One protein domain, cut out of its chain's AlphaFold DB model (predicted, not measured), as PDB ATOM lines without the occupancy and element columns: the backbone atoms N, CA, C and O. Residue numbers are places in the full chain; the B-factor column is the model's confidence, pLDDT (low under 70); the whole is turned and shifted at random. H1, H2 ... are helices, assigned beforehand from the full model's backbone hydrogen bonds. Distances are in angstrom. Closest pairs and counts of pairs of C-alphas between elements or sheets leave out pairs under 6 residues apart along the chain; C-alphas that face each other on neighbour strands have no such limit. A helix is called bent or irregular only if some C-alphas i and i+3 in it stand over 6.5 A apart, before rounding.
ATOM      1  N   LEU A   2      68.667  40.461   0.822       89.75
ATOM      2  CA  LEU A   2      68.511  40.622  -0.639       89.75
ATOM      3  C   LEU A   2      67.053  40.623  -1.119       89.75
ATOM      4  O   LEU A   2      66.655  41.514  -1.863       89.75
ATOM      5  N   LEU A   3      66.235  39.683  -0.639       86.19
ATOM      6  CA  LEU A   3      64.806  39.657  -0.967       86.19
ATOM      7  C   LEU A   3      64.068  40.892  -0.415       86.19
ATOM      8  O   LEU A   3      63.236  41.462  -1.111       86.19
ATOM      9  N   SER A   4      64.425  41.360   0.788       84.00
ATOM     10  CA  SER A   4      63.905  42.610   1.374       84.00
ATOM     11  C   SER A   4      64.284  43.851   0.550       84.00
ATOM     12  O   SER A   4      63.554  44.839   0.532       84.00
ATOM     13  N   CYS A   5      65.405  43.791  -0.177       86.12
ATOM     14  CA  CYS A   5      65.848  44.820  -1.121       86.12
ATOM     15  C   CYS A   5      65.181  44.690  -2.502       86.12
ATOM     16  O   CYS A   5      65.604  45.354  -3.440       86.12
ATOM     17  N   ASN A   6      64.155  43.844  -2.645       85.75
ATOM     18  CA  ASN A   6      63.444  43.593  -3.900       85.75
ATOM     19  C   ASN A   6      64.318  42.959  -5.006       85.75
ATOM     20  O   ASN A   6      64.072  43.144  -6.198       85.75
ATOM     21  N   ILE A   7      65.349  42.197  -4.621       88.69
ATOM     22  CA  ILE A   7      66.157  41.403  -5.556       88.69
ATOM     23  C   ILE A   7      65.420  40.103  -5.878       88.69
ATOM     24  O   ILE A   7      65.059  39.341  -4.980       88.69
ATOM     25  N   HIS A   8      65.228  39.823  -7.166       87.44
ATOM     26  CA  HIS A   8      64.591  38.587  -7.611       87.44
ATOM     27  C   HIS A   8      65.490  37.355  -7.367       87.44
ATOM     28  O   HIS A   8      66.721  37.449  -7.356       87.44
ATOM     29  N   LYS A   9      64.877  36.182  -7.143       86.69
ATOM     30  CA  LYS A   9      65.568  34.955  -6.689       86.69
ATOM     31  C   LYS A   9      66.669  34.469  -7.641       86.69
ATOM     32  O   LYS A   9      67.665  33.920  -7.185       86.69
ATOM     33  N   ASP A  10      66.502  34.683  -8.941       89.81
ATOM     34  CA  ASP A  10      67.479  34.340  -9.985       89.81
ATOM     35  C   ASP A  10      68.785  35.144  -9.871       89.81
ATOM     36  O   ASP A  10      69.862  34.622 -10.151       89.81
ATOM     37  N   LYS A  11      68.706  36.392  -9.398       90.56
ATOM     38  CA  LYS A  11      69.858  37.284  -9.231       90.56
ATOM     39  C   LYS A  11      70.532  37.165  -7.865       90.56
ATOM     40  O   LYS A  11      71.616  37.719  -7.698       90.56
ATOM     41  N   VAL A  12      69.959  36.430  -6.904       90.38
ATOM     42  CA  VAL A  12      70.502  36.301  -5.535       90.38
ATOM     43  C   VAL A  12      71.951  35.818  -5.546       90.38
ATOM     44  O   VAL A  12      72.808  36.492  -4.985       90.38
ATOM     45  N   LYS A  13      72.257  34.711  -6.240       90.31
ATOM     46  CA  LYS A  13      73.634  34.188  -6.315       90.31
ATOM     47  C   LYS A  13      74.597  35.204  -6.932       90.31
ATOM     48  O   LYS A  13      75.694  35.420  -6.421       90.31
ATOM     49  N   THR A  14      74.170  35.854  -8.010       91.81
ATOM     50  CA  THR A  14      74.979  36.835  -8.735       91.81
ATOM     51  C   THR A  14      75.273  38.064  -7.875       91.81
ATOM     52  O   THR A  14      76.409  38.540  -7.870       91.81
ATOM     53  N   VAL A  15      74.290  38.566  -7.121       93.00
ATOM     54  CA  VAL A  15      74.460  39.706  -6.205       93.00
ATOM     55  C   VAL A  15      75.310  39.313  -4.995       93.00
ATOM     56  O   VAL A  15      76.252  40.033  -4.675       93.00
ATOM     57  N   SER A  16      75.075  38.149  -4.382       92.06
ATOM     58  CA  SER A  16      75.923  37.627  -3.299       92.06
ATOM     59  C   SER A  16      77.389  37.495  -3.719       92.06
ATOM     60  O   SER A  16      78.274  37.841  -2.948       92.06
ATOM     61  N   SER A  17      77.658  37.095  -4.966       91.06
ATOM     62  CA  SER A  17      79.023  37.061  -5.505       91.06
ATOM     63  C   SER A  17      79.661  38.449  -5.672       91.06
ATOM     64  O   SER A  17      80.881  38.542  -5.601       91.06
ATOM     65  N   SER A  18      78.889  39.526  -5.885       92.38
ATOM     66  CA  SER A  18      79.441  40.895  -5.794       92.38
ATOM     67  C   SER A  18      79.747  41.280  -4.360       92.38
ATOM     68  O   SER A  18      80.764  41.916  -4.112       92.38
ATOM     69  N   ILE A  19      78.859  40.919  -3.432       92.06
ATOM     70  CA  ILE A  19      79.005  41.255  -2.014       92.06
ATOM     71  C   ILE A  19      80.278  40.608  -1.456       92.06
ATOM     72  O   ILE A  19      81.059  41.288  -0.804       92.06
ATOM     73  N   ASP A  20      80.563  39.356  -1.825       89.12
ATOM     74  CA  ASP A  20      81.787  38.643  -1.425       89.12
ATOM     75  C   ASP A  20      83.092  39.325  -1.879       89.12
ATOM     76  O   ASP A  20      84.145  39.082  -1.299       89.12
ATOM     77  N   LYS A  21      83.044  40.179  -2.913       88.88
ATOM     78  CA  LYS A  21      84.215  40.919  -3.415       88.88
ATOM     79  C   LYS A  21      84.474  42.222  -2.660       88.88
ATOM     80  O   LYS A  21      85.486  42.868  -2.940       88.88
ATOM     81  N   LEU A  22      83.582  42.640  -1.756       87.44
ATOM     82  CA  LEU A  22      83.735  43.881  -0.983       87.44
ATOM     83  C   LEU A  22      84.990  43.875  -0.097       87.44
ATOM     84  O   LEU A  22      85.447  44.937   0.309       87.44
ATOM     85  N   ASP A  23      85.593  42.705   0.130       80.25
ATOM     86  CA  ASP A  23      86.911  42.554   0.754       80.25
ATOM     87  C   ASP A  23      88.065  43.138  -0.092       80.25
ATOM     88  O   ASP A  23      89.136  43.440   0.437       80.25
ATOM     89  N   LYS A  24      87.867  43.301  -1.407       84.81
ATOM     90  CA  LYS A  24      88.910  43.655  -2.389       84.81
ATOM     91  C   LYS A  24      88.589  44.873  -3.244       84.81
ATOM     92  O   LYS A  24      89.509  45.449  -3.826       84.81
ATOM     93  N   ILE A  25      87.316  45.229  -3.383       88.38
ATOM     94  CA  ILE A  25      86.867  46.329  -4.243       88.38
ATOM     95  C   ILE A  25      86.293  47.470  -3.411       88.38
ATOM     96  O   ILE A  25      85.816  47.281  -2.296       88.38
ATOM     97  N   THR A  26      86.311  48.674  -3.971       89.62
ATOM     98  CA  THR A  26      85.679  49.833  -3.328       89.62
ATOM     99  C   THR A  26      84.155  49.777  -3.462       89.62
ATOM    100  O   THR A  26      83.626  49.210  -4.421       89.62
ATOM    101  N   PHE A  27      83.433  50.443  -2.553       87.62
ATOM    102  CA  PHE A  27      81.971  50.561  -2.640       87.62
ATOM    103  C   PHE A  27      81.495  51.181  -3.962       87.62
ATOM    104  O   PHE A  27      80.466  50.768  -4.487       87.62
ATOM    105  N   GLN A  28      82.258  52.113  -4.545       91.00
ATOM    106  CA  GLN A  28      81.919  52.684  -5.849       91.00
ATOM    107  C   GLN A  28      81.987  51.626  -6.960       91.00
ATOM    108  O   GLN A  28      81.045  51.487  -7.731       91.00
ATOM    109  N   GLN A  29      83.055  50.821  -6.989       92.38
ATOM    110  CA  GLN A  29      83.188  49.717  -7.948       92.38
ATOM    111  C   GLN A  29      82.086  48.665  -7.768       92.38
ATOM    112  O   GLN A  29      81.553  48.156  -8.749       92.38
ATOM    113  N   PHE A  30      81.715  48.367  -6.520       93.00
ATOM    114  CA  PHE A  30      80.593  47.482  -6.207       93.00
ATOM    115  C   PHE A  30      79.259  48.031  -6.737       93.00
ATOM    116  O   PHE A  30      78.502  47.293  -7.371       93.00
ATOM    117  N   ARG A  31      78.978  49.326  -6.523       92.81
ATOM    118  CA  ARG A  31      77.784  49.998  -7.062       92.81
ATOM    119  C   ARG A  31      77.745  49.925  -8.586       92.81
ATOM    120  O   ARG A  31      76.711  49.561  -9.144       92.81
ATOM    121  N   ASP A  32      78.865  50.219  -9.241       93.00
ATOM    122  CA  ASP A  32      78.965  50.204 -10.700       93.00
ATOM    123  C   ASP A  32      78.744  48.789 -11.274       93.00
ATOM    124  O   ASP A  32      78.015  48.653 -12.256       93.00
ATOM    125  N   GLU A  33      79.276  47.729 -10.642       93.81
ATOM    126  CA  GLU A  33      79.026  46.325 -11.039       93.81
ATOM    127  C   GLU A  33      77.533  45.966 -10.908       93.81
ATOM    128  O   GLU A  33      76.945  45.341 -11.797       93.81
ATOM    129  N   LEU A  34      76.883  46.361  -9.806       92.88
ATOM    130  CA  LEU A  34      75.465  46.058  -9.592       92.88
ATOM    131  C   LEU A  34      74.547  46.810 -10.572       92.88
ATOM    132  O   LEU A  34      73.584  46.217 -11.070       92.88
ATOM    133  N   LEU A  35      74.840  48.081 -10.857       92.69
ATOM    134  CA  LEU A  35      74.065  48.914 -11.780       92.69
ATOM    135  C   LEU A  35      74.268  48.490 -13.237       92.69
ATOM    136  O   LEU A  35      73.297  48.174 -13.925       92.69
ATOM    137  N   ASN A  36      75.521  48.485 -13.700       91.94
ATOM    138  CA  ASN A  36      75.844  48.397 -15.124       91.94
ATOM    139  C   ASN A  36      75.863  46.950 -15.625       91.94
ATOM    140  O   ASN A  36      75.320  46.669 -16.692       91.94
ATOM    141  N   ASP A  37      76.430  46.027 -14.844       91.69
ATOM    142  CA  ASP A  37      76.636  44.648 -15.304       91.69
ATOM    143  C   ASP A  37      75.461  43.739 -14.923       91.69
ATOM    144  O   ASP A  37      75.082  42.839 -15.676       91.69
ATOM    145  N   LYS A  38      74.870  43.957 -13.740       90.44
ATOM    146  CA  LYS A  38      73.822  43.079 -13.180       90.44
ATOM    147  C   LYS A  38      72.412  43.651 -13.300       90.44
ATOM    148  O   LYS A  38      71.436  42.924 -13.056       90.44
ATOM    149  N   GLY A  39      72.282  44.917 -13.703       90.12
ATOM    150  CA  GLY A  39      70.999  45.590 -13.910       90.12
ATOM    151  C   GLY A  39      70.128  45.572 -12.655       90.12
ATOM    152  O   GLY A  39      68.975  45.133 -12.709       90.12
ATOM    153  N   ILE A  40      70.709  45.923 -11.507       93.31
ATOM    154  CA  ILE A  40      69.999  46.091 -10.238       93.31
ATOM    155  C   ILE A  40      69.592  47.559 -10.090       93.31
ATOM    156  O   ILE A  40      70.373  48.454 -10.390       93.31
ATOM    157  N   HIS A  41      68.368  47.818  -9.627       92.38
ATOM    158  CA  HIS A  41      67.888  49.184  -9.409       92.38
ATOM    159  C   HIS A  41      68.640  49.884  -8.269       92.38
ATOM    160  O   HIS A  41      68.927  49.267  -7.244       92.38
ATOM    161  N   ILE A  42      68.881  51.190  -8.420       91.12
ATOM    162  CA  ILE A  42      69.630  52.003  -7.448       91.12
ATOM    163  C   ILE A  42      69.050  51.926  -6.028       91.12
ATOM    164  O   ILE A  42      69.796  51.714  -5.081       91.12
ATOM    165  N   GLU A  43      67.722  51.953  -5.886       91.25
ATOM    166  CA  GLU A  43      67.046  51.857  -4.582       91.25
ATOM    167  C   GLU A  43      67.353  50.541  -3.850       91.25
ATOM    168  O   GLU A  43      67.464  50.505  -2.625       91.25
ATOM    169  N   ALA A  44      67.505  49.442  -4.596       91.06
ATOM    170  CA  ALA A  44      67.871  48.149  -4.032       91.06
ATOM    171  C   ALA A  44      69.340  48.133  -3.587       91.06
ATOM    172  O   ALA A  44      69.660  47.551  -2.553       91.06
ATOM    173  N   ILE A  45      70.221  48.790  -4.346       92.31
ATOM    174  CA  ILE A  45      71.652  48.908  -4.035       92.31
ATOM    175  C   ILE A  45      71.857  49.751  -2.777       92.31
ATOM    176  O   ILE A  45      72.577  49.321  -1.878       92.31
ATOM    177  N   ASP A  46      71.171  50.891  -2.673       91.69
ATOM    178  CA  ASP A  46      71.224  51.765  -1.498       91.69
ATOM    179  C   ASP A  46      70.776  51.024  -0.229       91.69
ATOM    180  O   ASP A  46      71.412  51.131   0.822       91.69
ATOM    181  N   LYS A  47      69.724  50.198  -0.325       91.00
ATOM    182  CA  LYS A  47      69.297  49.342   0.791       91.00
ATOM    183  C   LYS A  47      70.351  48.299   1.154       91.00
ATOM    184  O   LYS A  47      70.653  48.152   2.335       91.00
ATOM    185  N   ILE A  48      70.929  47.591   0.178       92.06
ATOM    186  CA  ILE A  48      72.001  46.606   0.431       92.06
ATOM    187  C   ILE A  48      73.169  47.268   1.172       92.06
ATOM    188  O   ILE A  48      73.650  46.732   2.171       92.06
ATOM    189  N   GLU A  49      73.583  48.453   0.734       90.00
ATOM    190  CA  GLU A  49      74.649  49.215   1.382       90.00
ATOM    191  C   GLU A  49      74.281  49.640   2.807       90.00
ATOM    192  O   GLU A  49      75.121  49.583   3.707       90.00
ATOM    193  N   GLN A  50      73.020  49.993   3.058       89.19
ATOM    194  CA  GLN A  50      72.545  50.293   4.408       89.19
ATOM    195  C   GLN A  50      72.689  49.087   5.353       89.19
ATOM    196  O   GLN A  50      73.083  49.269   6.505       89.19
ATOM    197  N   TYR A  51      72.398  47.864   4.893       89.75
ATOM    198  CA  TYR A  51      72.612  46.667   5.717       89.75
ATOM    199  C   TYR A  51      74.099  46.446   6.016       89.75
ATOM    200  O   TYR A  51      74.450  46.202   7.167       89.75
ATOM    201  N   ILE A  52      74.959  46.563   5.001       89.69
ATOM    202  CA  ILE A  52      76.402  46.293   5.117       89.69
ATOM    203  C   ILE A  52      77.115  47.354   5.974       89.69
ATOM    204  O   ILE A  52      77.960  47.043   6.810       89.69
ATOM    205  N   SER A  53      76.771  48.630   5.810       85.19
ATOM    206  CA  SER A  53      77.379  49.721   6.590       85.19
ATOM    207  C   SER A  53      77.021  49.647   8.078       85.19
ATOM    208  O   SER A  53      77.872  49.885   8.940       85.19
ATOM    209  N   LYS A  54      75.779  49.260   8.402       78.75
ATOM    210  CA  LYS A  54      75.323  49.093   9.787       78.75
ATOM    211  C   LYS A  54      76.005  47.930  10.503       78.75
ATOM    212  O   LYS A  54      76.175  48.004  11.717       78.75
ATOM    213  N   THR A  55      76.423  46.884   9.792       76.62
ATOM    214  CA  THR A  55      77.061  45.717  10.419       76.62
ATOM    215  C   THR A  55      78.485  45.980  10.878       76.62
ATOM    216  O   THR A  55      78.895  45.475  11.914       76.62
ATOM    217  N   LEU A  56      79.220  46.842  10.173       67.94
ATOM    218  CA  LEU A  56      80.621  47.136  10.491       67.94
ATOM    219  C   LEU A  56      80.802  48.057  11.711       67.94
ATOM    220  O   LEU A  56      81.900  48.139  12.255       67.94
ATOM    221  N   SER A  57      79.745  48.756  12.141       68.19
ATOM    222  CA  SER A  57      79.833  49.821  13.156       68.19
ATOM    223  C   SER A  57      79.150  49.490  14.488       68.19
ATOM    224  O   SER A  57      79.263  50.261  15.440       68.19
ATOM    225  N   LEU A  58      78.396  48.391  14.561       78.44
ATOM    226  CA  LEU A  58      77.504  48.088  15.681       78.44
ATOM    227  C   LEU A  58      77.904  46.792  16.389       78.44
ATOM    228  O   LEU A  58      78.515  45.901  15.806       78.44
ATOM    229  N   SER A  59      77.517  46.663  17.661       87.44
ATOM    230  CA  SER A  59      77.636  45.378  18.352       87.44
ATOM    231  C   SER A  59      76.697  44.340  17.712       87.44
ATOM    232  O   SER A  59      75.639  44.718  17.196       87.44
ATOM    233  N   PRO A  60      77.008  43.030  17.790       90.31
ATOM    234  CA  PRO A  60      76.160  41.991  17.202       90.31
ATOM    235  C   PRO A  60      74.685  42.058  17.633       90.31
ATOM    236  O   PRO A  60      73.786  41.842  16.822       90.31
ATOM    237  N   PHE A  61      74.428  42.431  18.890       91.50
ATOM    238  CA  PHE A  61      73.074  42.590  19.426       91.50
ATOM    239  C   PHE A  61      72.325  43.787  18.820       91.50
ATOM    240  O   PHE A  61      71.138  43.672  18.524       91.50
ATOM    241  N   LEU A  62      73.007  44.911  18.567       90.75
ATOM    242  CA  LEU A  62      72.394  46.067  17.899       90.75
ATOM    243  C   LEU A  62      72.067  45.756  16.432       90.75
ATOM    244  O   LEU A  62      71.033  46.185  15.923       90.75
ATOM    245  N   VAL A  63      72.917  44.977  15.753       91.12
ATOM    246  CA  VAL A  63      72.621  44.491  14.396       91.12
ATOM    247  C   VAL A  63      71.385  43.587  14.408       91.12
ATOM    248  O   VAL A  63      70.511  43.741  13.557       91.12
ATOM    249  N   ILE A  64      71.265  42.683  15.386       92.62
ATOM    250  CA  ILE A  64      70.071  41.841  15.562       92.62
ATOM    251  C   ILE A  64      68.810  42.687  15.757       92.62
ATOM    252  O   ILE A  64      67.793  42.421  15.115       92.62
ATOM    253  N   GLU A  65      68.864  43.715  16.605       92.44
ATOM    254  CA  GLU A  65      67.731  44.614  16.828       92.44
ATOM    255  C   GLU A  65      67.322  45.336  15.537       92.44
ATOM    256  O   GLU A  65      66.141  45.355  15.178       92.44
ATOM    257  N   PHE A  66      68.302  45.853  14.788       91.00
ATOM    258  CA  PHE A  66      68.071  46.456  13.479       91.00
ATOM    259  C   PHE A  66      67.384  45.480  12.514       91.00
ATOM    260  O   PHE A  66      66.371  45.839  11.911       91.00
ATOM    261  N   LEU A  67      67.876  44.241  12.411       91.56
ATOM    262  CA  LEU A  67      67.291  43.214  11.544       91.56
ATOM    263  C   LEU A  67      65.855  42.859  11.945       91.56
ATOM    264  O   LEU A  67      65.019  42.641  11.072       91.56
ATOM    265  N   ARG A  68      65.544  42.822  13.246       92.38
ATOM    266  CA  ARG A  68      64.177  42.571  13.731       92.38
ATOM    267  C   ARG A  68      63.224  43.705  13.382       92.38
ATOM    268  O   ARG A  68      62.088  43.438  13.002       92.38
ATOM    269  N   ASN A  69      63.662  44.951  13.534       91.38
ATOM    270  CA  ASN A  69      62.831  46.111  13.217       91.38
ATOM    271  C   ASN A  69      62.561  46.193  11.711       91.38
ATOM    272  O   ASN A  69      61.409  46.310  11.307       91.38
ATOM    273  N   ASP A  70      63.591  45.997  10.893       89.12
ATOM    274  CA  ASP A  70      63.455  45.950   9.438       89.12
ATOM    275  C   ASP A  70      62.552  44.791   8.967       89.12
ATOM    276  O   ASP A  70      61.698  44.970   8.097       89.12
ATOM    277  N   LEU A  71      62.648  43.614   9.597       89.62
ATOM    278  CA  LEU A  71      61.781  42.477   9.277       89.62
ATOM    279  C   LEU A  71      60.295  42.781   9.530       89.62
ATOM    280  O   LEU A  71      59.454  42.370   8.725       89.62
ATOM    281  N   LYS A  72      59.971  43.516  10.606       88.31
ATOM    282  CA  LYS A  72      58.591  43.937  10.920       88.31
ATOM    283  C   LYS A  72      58.013  44.865   9.852       88.31
ATOM    284  O   LYS A  72      56.837  44.740   9.525       88.31
ATOM    285  N   GLU A  73      58.833  45.763   9.313       86.62
ATOM    286  CA  GLU A  73      58.438  46.733   8.281       86.62
ATOM    287  C   GLU A  73      58.456  46.139   6.860       86.62
ATOM    288  O   GLU A  73      57.930  46.735   5.920       86.62
ATOM    289  N   SER A  74      59.037  44.948   6.686       83.75
ATOM    290  CA  SER A  74      59.185  44.314   5.378       83.75
ATOM    291  C   SER A  74      57.858  43.834   4.768       83.75
ATOM    292  O   SER A  74      56.966  43.306   5.439       83.75
ATOM    293  N   THR A  75      57.766  43.921   3.439       84.00
ATOM    294  CA  THR A  75      56.629  43.439   2.633       84.00
ATOM    295  C   THR A  75      56.727  41.951   2.275       84.00
ATOM    296  O   THR A  75      56.081  41.492   1.332       84.00
ATOM    297  N   LEU A  76      57.579  41.191   2.972       83.38
ATOM    298  CA  LEU A  76      57.746  39.754   2.750       83.38
ATOM    299  C   LEU A  76      56.499  38.981   3.207       83.38
ATOM    300  O   LEU A  76      55.728  39.461   4.038       83.38
ATOM    301  N   ASN A  77      56.306  37.772   2.675       87.12
ATOM    302  CA  ASN A  77      55.226  36.904   3.138       87.12
ATOM    303  C   ASN A  77      55.481  36.429   4.587       87.12
ATOM    304  O   ASN A  77      56.614  36.419   5.072       87.12
ATOM    305  N   GLU A  78      54.419  36.018   5.280       88.06
ATOM    306  CA  GLU A  78      54.511  35.638   6.698       88.06
ATOM    307  C   GLU A  78      55.342  34.365   6.933       88.06
ATOM    308  O   GLU A  78      56.015  34.244   7.952       88.06
ATOM    309  N   GLU A  79      55.372  33.446   5.964       88.25
ATOM    310  CA  GLU A  79      56.191  32.229   6.037       88.25
ATOM    311  C   GLU A  79      57.699  32.549   6.029       88.25
ATOM    312  O   GLU A  79      58.427  32.114   6.923       88.25
ATOM    313  N   TYR A  80      58.166  33.381   5.089       85.44
ATOM    314  CA  TYR A  80      59.561  33.831   5.042       85.44
ATOM    315  C   TYR A  80      59.910  34.699   6.246       85.44
ATOM    316  O   TYR A  80      61.028  34.611   6.752       85.44
ATOM    317  N   LYS A  81      58.978  35.528   6.733       89.44
ATOM    318  CA  LYS A  81      59.207  36.300   7.960       89.44
ATOM    319  C   LYS A  81      59.471  35.386   9.149       89.44
ATOM    320  O   LYS A  81      60.423  35.629   9.887       89.44
ATOM    321  N   LEU A  82      58.684  34.323   9.312       90.50
ATOM    322  CA  LEU A  82      58.886  33.353  10.386       90.50
ATOM    323  C   LEU A  82      60.243  32.642  10.266       90.50
ATOM    324  O   LEU A  82      60.954  32.509  11.262       90.50
ATOM    325  N   GLU A  83      60.631  32.228   9.059       90.06
ATOM    326  CA  GLU A  83      61.935  31.599   8.810       90.06
ATOM    327  C   GLU A  83      63.099  32.537   9.174       90.06
ATOM    328  O   GLU A  83      63.988  32.160   9.941       90.06
ATOM    329  N   ILE A  84      63.057  33.788   8.706       90.38
ATOM    330  CA  ILE A  84      64.088  34.794   9.002       90.38
ATOM    331  C   ILE A  84      64.122  35.110  10.500       90.38
ATOM    332  O   ILE A  84      65.205  35.219  11.078       90.38
ATOM    333  N   GLN A  85      62.962  35.214  11.153       92.38
ATOM    334  CA  GLN A  85      62.882  35.433  12.596       92.38
ATOM    335  C   GLN A  85      63.569  34.296  13.365       92.38
ATOM    336  O   GLN A  85      64.333  34.565  14.293       92.38
ATOM    337  N   ASN A  86      63.365  33.040  12.957       92.56
ATOM    338  CA  ASN A  86      64.050  31.891  13.551       92.56
ATOM    339  C   ASN A  86      65.569  31.960  13.333       92.56
ATOM    340  O   ASN A  86      66.330  31.721  14.271       92.56
ATOM    341  N   CYS A  87      66.028  32.352  12.140       91.81
ATOM    342  CA  CYS A  87      67.454  32.561  11.870       91.81
ATOM    343  C   CYS A  87      68.066  33.646  12.769       91.81
ATOM    344  O   CYS A  87      69.137  33.431  13.335       91.81
ATOM    345  N   ILE A  88      67.386  34.784  12.932       93.06
ATOM    346  CA  ILE A  88      67.834  35.867  13.818       93.06
ATOM    347  C   ILE A  88      67.907  35.375  15.269       93.06
ATOM    348  O   ILE A  88      68.890  35.645  15.954       93.06
ATOM    349  N   ASN A  89      66.910  34.613  15.728       94.75
ATOM    350  CA  ASN A  89      66.900  34.044  17.078       94.75
ATOM    351  C   ASN A  89      68.061  33.058  17.291       94.75
ATOM    352  O   ASN A  89      68.690  33.070  18.345       94.75
ATOM    353  N   HIS A  90      68.385  32.225  16.295       93.06
ATOM    354  CA  HIS A  90      69.544  31.332  16.370       93.06
ATOM    355  C   HIS A  90      70.870  32.107  16.429       93.06
ATOM    356  O   HIS A  90      71.759  31.725  17.184       93.06
ATOM    357  N   LEU A  91      71.012  33.198  15.668       93.19
ATOM    358  CA  LEU A  91      72.201  34.055  15.742       93.19
ATOM    359  C   LEU A  91      72.335  34.725  17.114       93.19
ATOM    360  O   LEU A  91      73.427  34.737  17.674       93.19
ATOM    361  N   GLU A  92      71.235  35.223  17.682       95.00
ATOM    362  CA  GLU A  92      71.211  35.791  19.038       95.00
ATOM    363  C   GLU A  92      71.689  34.773  20.079       95.00
ATOM    364  O   GLU A  92      72.599  35.071  20.849       95.00
ATOM    365  N   GLN A  93      71.182  33.536  20.019       95.81
ATOM    366  CA  GLN A  93      71.632  32.447  20.893       95.81
ATOM    367  C   GLN A  93      73.134  32.164  20.753       95.81
ATOM    368  O   GLN A  93      73.807  31.907  21.750       95.81
ATOM    369  N   ILE A  94      73.684  32.223  19.535       94.56
ATOM    370  CA  ILE A  94      75.125  32.055  19.312       94.56
ATOM    371  C   ILE A  94      75.907  33.188  19.984       94.56
ATOM    372  O   ILE A  94      76.875  32.911  20.692       94.56
ATOM    373  N   PHE A  95      75.493  34.447  19.822       94.69
ATOM    374  CA  PHE A  95      76.167  35.572  20.481       94.69
ATOM    375  C   PHE A  95      76.042  35.522  22.004       94.69
ATOM    376  O   PHE A  95      77.010  35.838  22.700       94.69
ATOM    377  N   ASP A  96      74.911  35.058  22.534       95.69
ATOM    378  CA  ASP A  96      74.757  34.805  23.964       95.69
ATOM    379  C   ASP A  96      75.729  33.728  24.446       95.69
ATOM    380  O   ASP A  96      76.419  33.932  25.445       95.69
ATOM    381  N   LEU A  97      75.862  32.605  23.736       95.75
ATOM    382  CA  LEU A  97      76.854  31.577  24.073       95.75
ATOM    383  C   LEU A  97      78.279  32.148  24.051       95.75
ATOM    384  O   LEU A  97      79.033  31.956  25.003       95.75
ATOM    385  N   LEU A  98      78.637  32.913  23.017       93.94
ATOM    386  CA  LEU A  98      79.947  33.567  22.907       93.94
ATOM    387  C   LEU A  98      80.207  34.558  24.048       93.94
ATOM    388  O   LEU A  98      81.338  34.666  24.530       93.94
ATOM    389  N   LYS A  99      79.169  35.261  24.510       93.88
ATOM    390  CA  LYS A  99      79.233  36.136  25.684       93.88
ATOM    391  C   LYS A  99      79.520  35.338  26.956       93.88
ATOM    392  O   LYS A  99      80.418  35.720  27.697       93.88
ATOM    393  N   HIS A 100      78.835  34.213  27.176       95.38
ATOM    394  CA  HIS A 100      79.089  33.336  28.328       95.38
ATOM    395  C   HIS A 100      80.491  32.703  28.292       95.38
ATOM    396  O   HIS A 100      81.098  32.504  29.343       95.38
ATOM    397  N   PHE A 101      81.040  32.445  27.101       93.88
ATOM    398  CA  PHE A 101      82.425  31.992  26.931       93.88
ATOM    399  C   PHE A 101      83.473  33.111  27.046       93.88
ATOM    400  O   PHE A 101      84.664  32.828  26.926       93.88
ATOM    401  N   ASN A 102      83.073  34.367  27.287       93.12
ATOM    402  CA  ASN A 102      83.950  35.546  27.279       93.12
ATOM    403  C   ASN A 102      84.721  35.727  25.956       93.12
ATOM    404  O   ASN A 102      85.830  36.258  25.936       93.12
ATOM    405  N   MET A 103      84.131  35.290  24.841       92.31
ATOM    406  CA  MET A 103      84.729  35.361  23.506       92.31
ATOM    407  C   MET A 103      84.047  36.379  22.594       92.31
ATOM    408  O   MET A 103      84.548  36.616  21.502       92.31
ATOM    409  N   LEU A 104      82.950  37.015  23.022       89.44
ATOM    410  CA  LEU A 104      82.167  37.934  22.187       89.44
ATOM    411  C   LEU A 104      83.022  39.017  21.501       89.44
ATOM    412  O   LEU A 104      82.815  39.297  20.329       89.44
ATOM    413  N   ASN A 105      84.024  39.562  22.197       89.06
ATOM    414  CA  ASN A 105      84.904  40.614  21.669       89.06
ATOM    415  C   ASN A 105      85.855  40.138  20.552       89.06
ATOM    416  O   ASN A 105      86.536  40.959  19.948       89.06
ATOM    417  N   GLN A 106      85.942  38.827  20.300       89.44
ATOM    418  CA  GLN A 106      86.728  38.244  19.206       89.44
ATOM    419  C   GLN A 106      85.902  38.058  17.926       89.44
ATOM    420  O   GLN A 106      86.451  37.654  16.904       89.44
TER     421      GLN A 106
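Overview. This is residues 2 to 106 of the 371 residues of the protein "Histidine--tRNA ligase" of Plasmodium falciparum RAJ116 (UniProt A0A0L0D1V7). The longest helix, H5, pairs with H4 in a helical hairpin that makes one of two lobes; the other is a three-helix group of H1, H2 and H3. H3 and H4 join the lobes as a narrow V, closed at the tight link between them. The 105 printed residues include five named helices, H1 to H5 in chain order, and no named strand, and the class is all helix. The whole is only just compact, close to loose, with a radius of gyration of the C-alphas of 15.3 A and spans of 46 by 35 by 19 A.

Along the chain. H5, residues 78 to 100, is 32.8 A long and ends at C-alpha 100 at (79.089, 33.336, 28.328). H4, residues 60 to 73, is 20.4 A long. H3, residues 42 to 57, is 23.1 A long, and H2, residues 27 to 37, 15.0 A. H1, residues 9 to 23, is 23.8 A long and begins at C-alpha 9 at (65.568, 34.955, -6.689); it is irregular, with C-alphas 10 and 13 7.2 A apart.

Arrangement. H5 touches H4, closest at the C-alphas of Ile 88 and Ile 64, 6.6 A, at a shallow tilt of 13 degrees, opposite ways. H4 and H3 are close but not clearly touching; their closest C-alphas, Val 63 and Thr 55, are 6.1 A apart. They run opposite ways at a shallow tilt of 28 degrees. H3, with residues 42 to 45 alone, only just touches H2, with 3 pairs of C-alphas within 8 A, closest at Ile 45 and Arg 31, 6.9 A. H2 and H1 form a helical hairpin and touch, closest at the C-alphas of Phe 30 and Ser 18, 6.7 A, at 30 degrees. H1 and H3 are near each other, while H5 is apart from H1, H2 and H3. In H2, H4 and H5 every O i to N i+4 pair is within hydrogen-bond range; in H1 6 of 11 are, and in H3 10 of 12.

Size, cuts and confidence. The C-alphas farthest apart, of Asn 36 and His 100, are 46.1 A apart. The printed part has no cut, and the four links between helices are tight. Mean pLDDT of the printed part is 89.7; residues 56 to 57 are under 70.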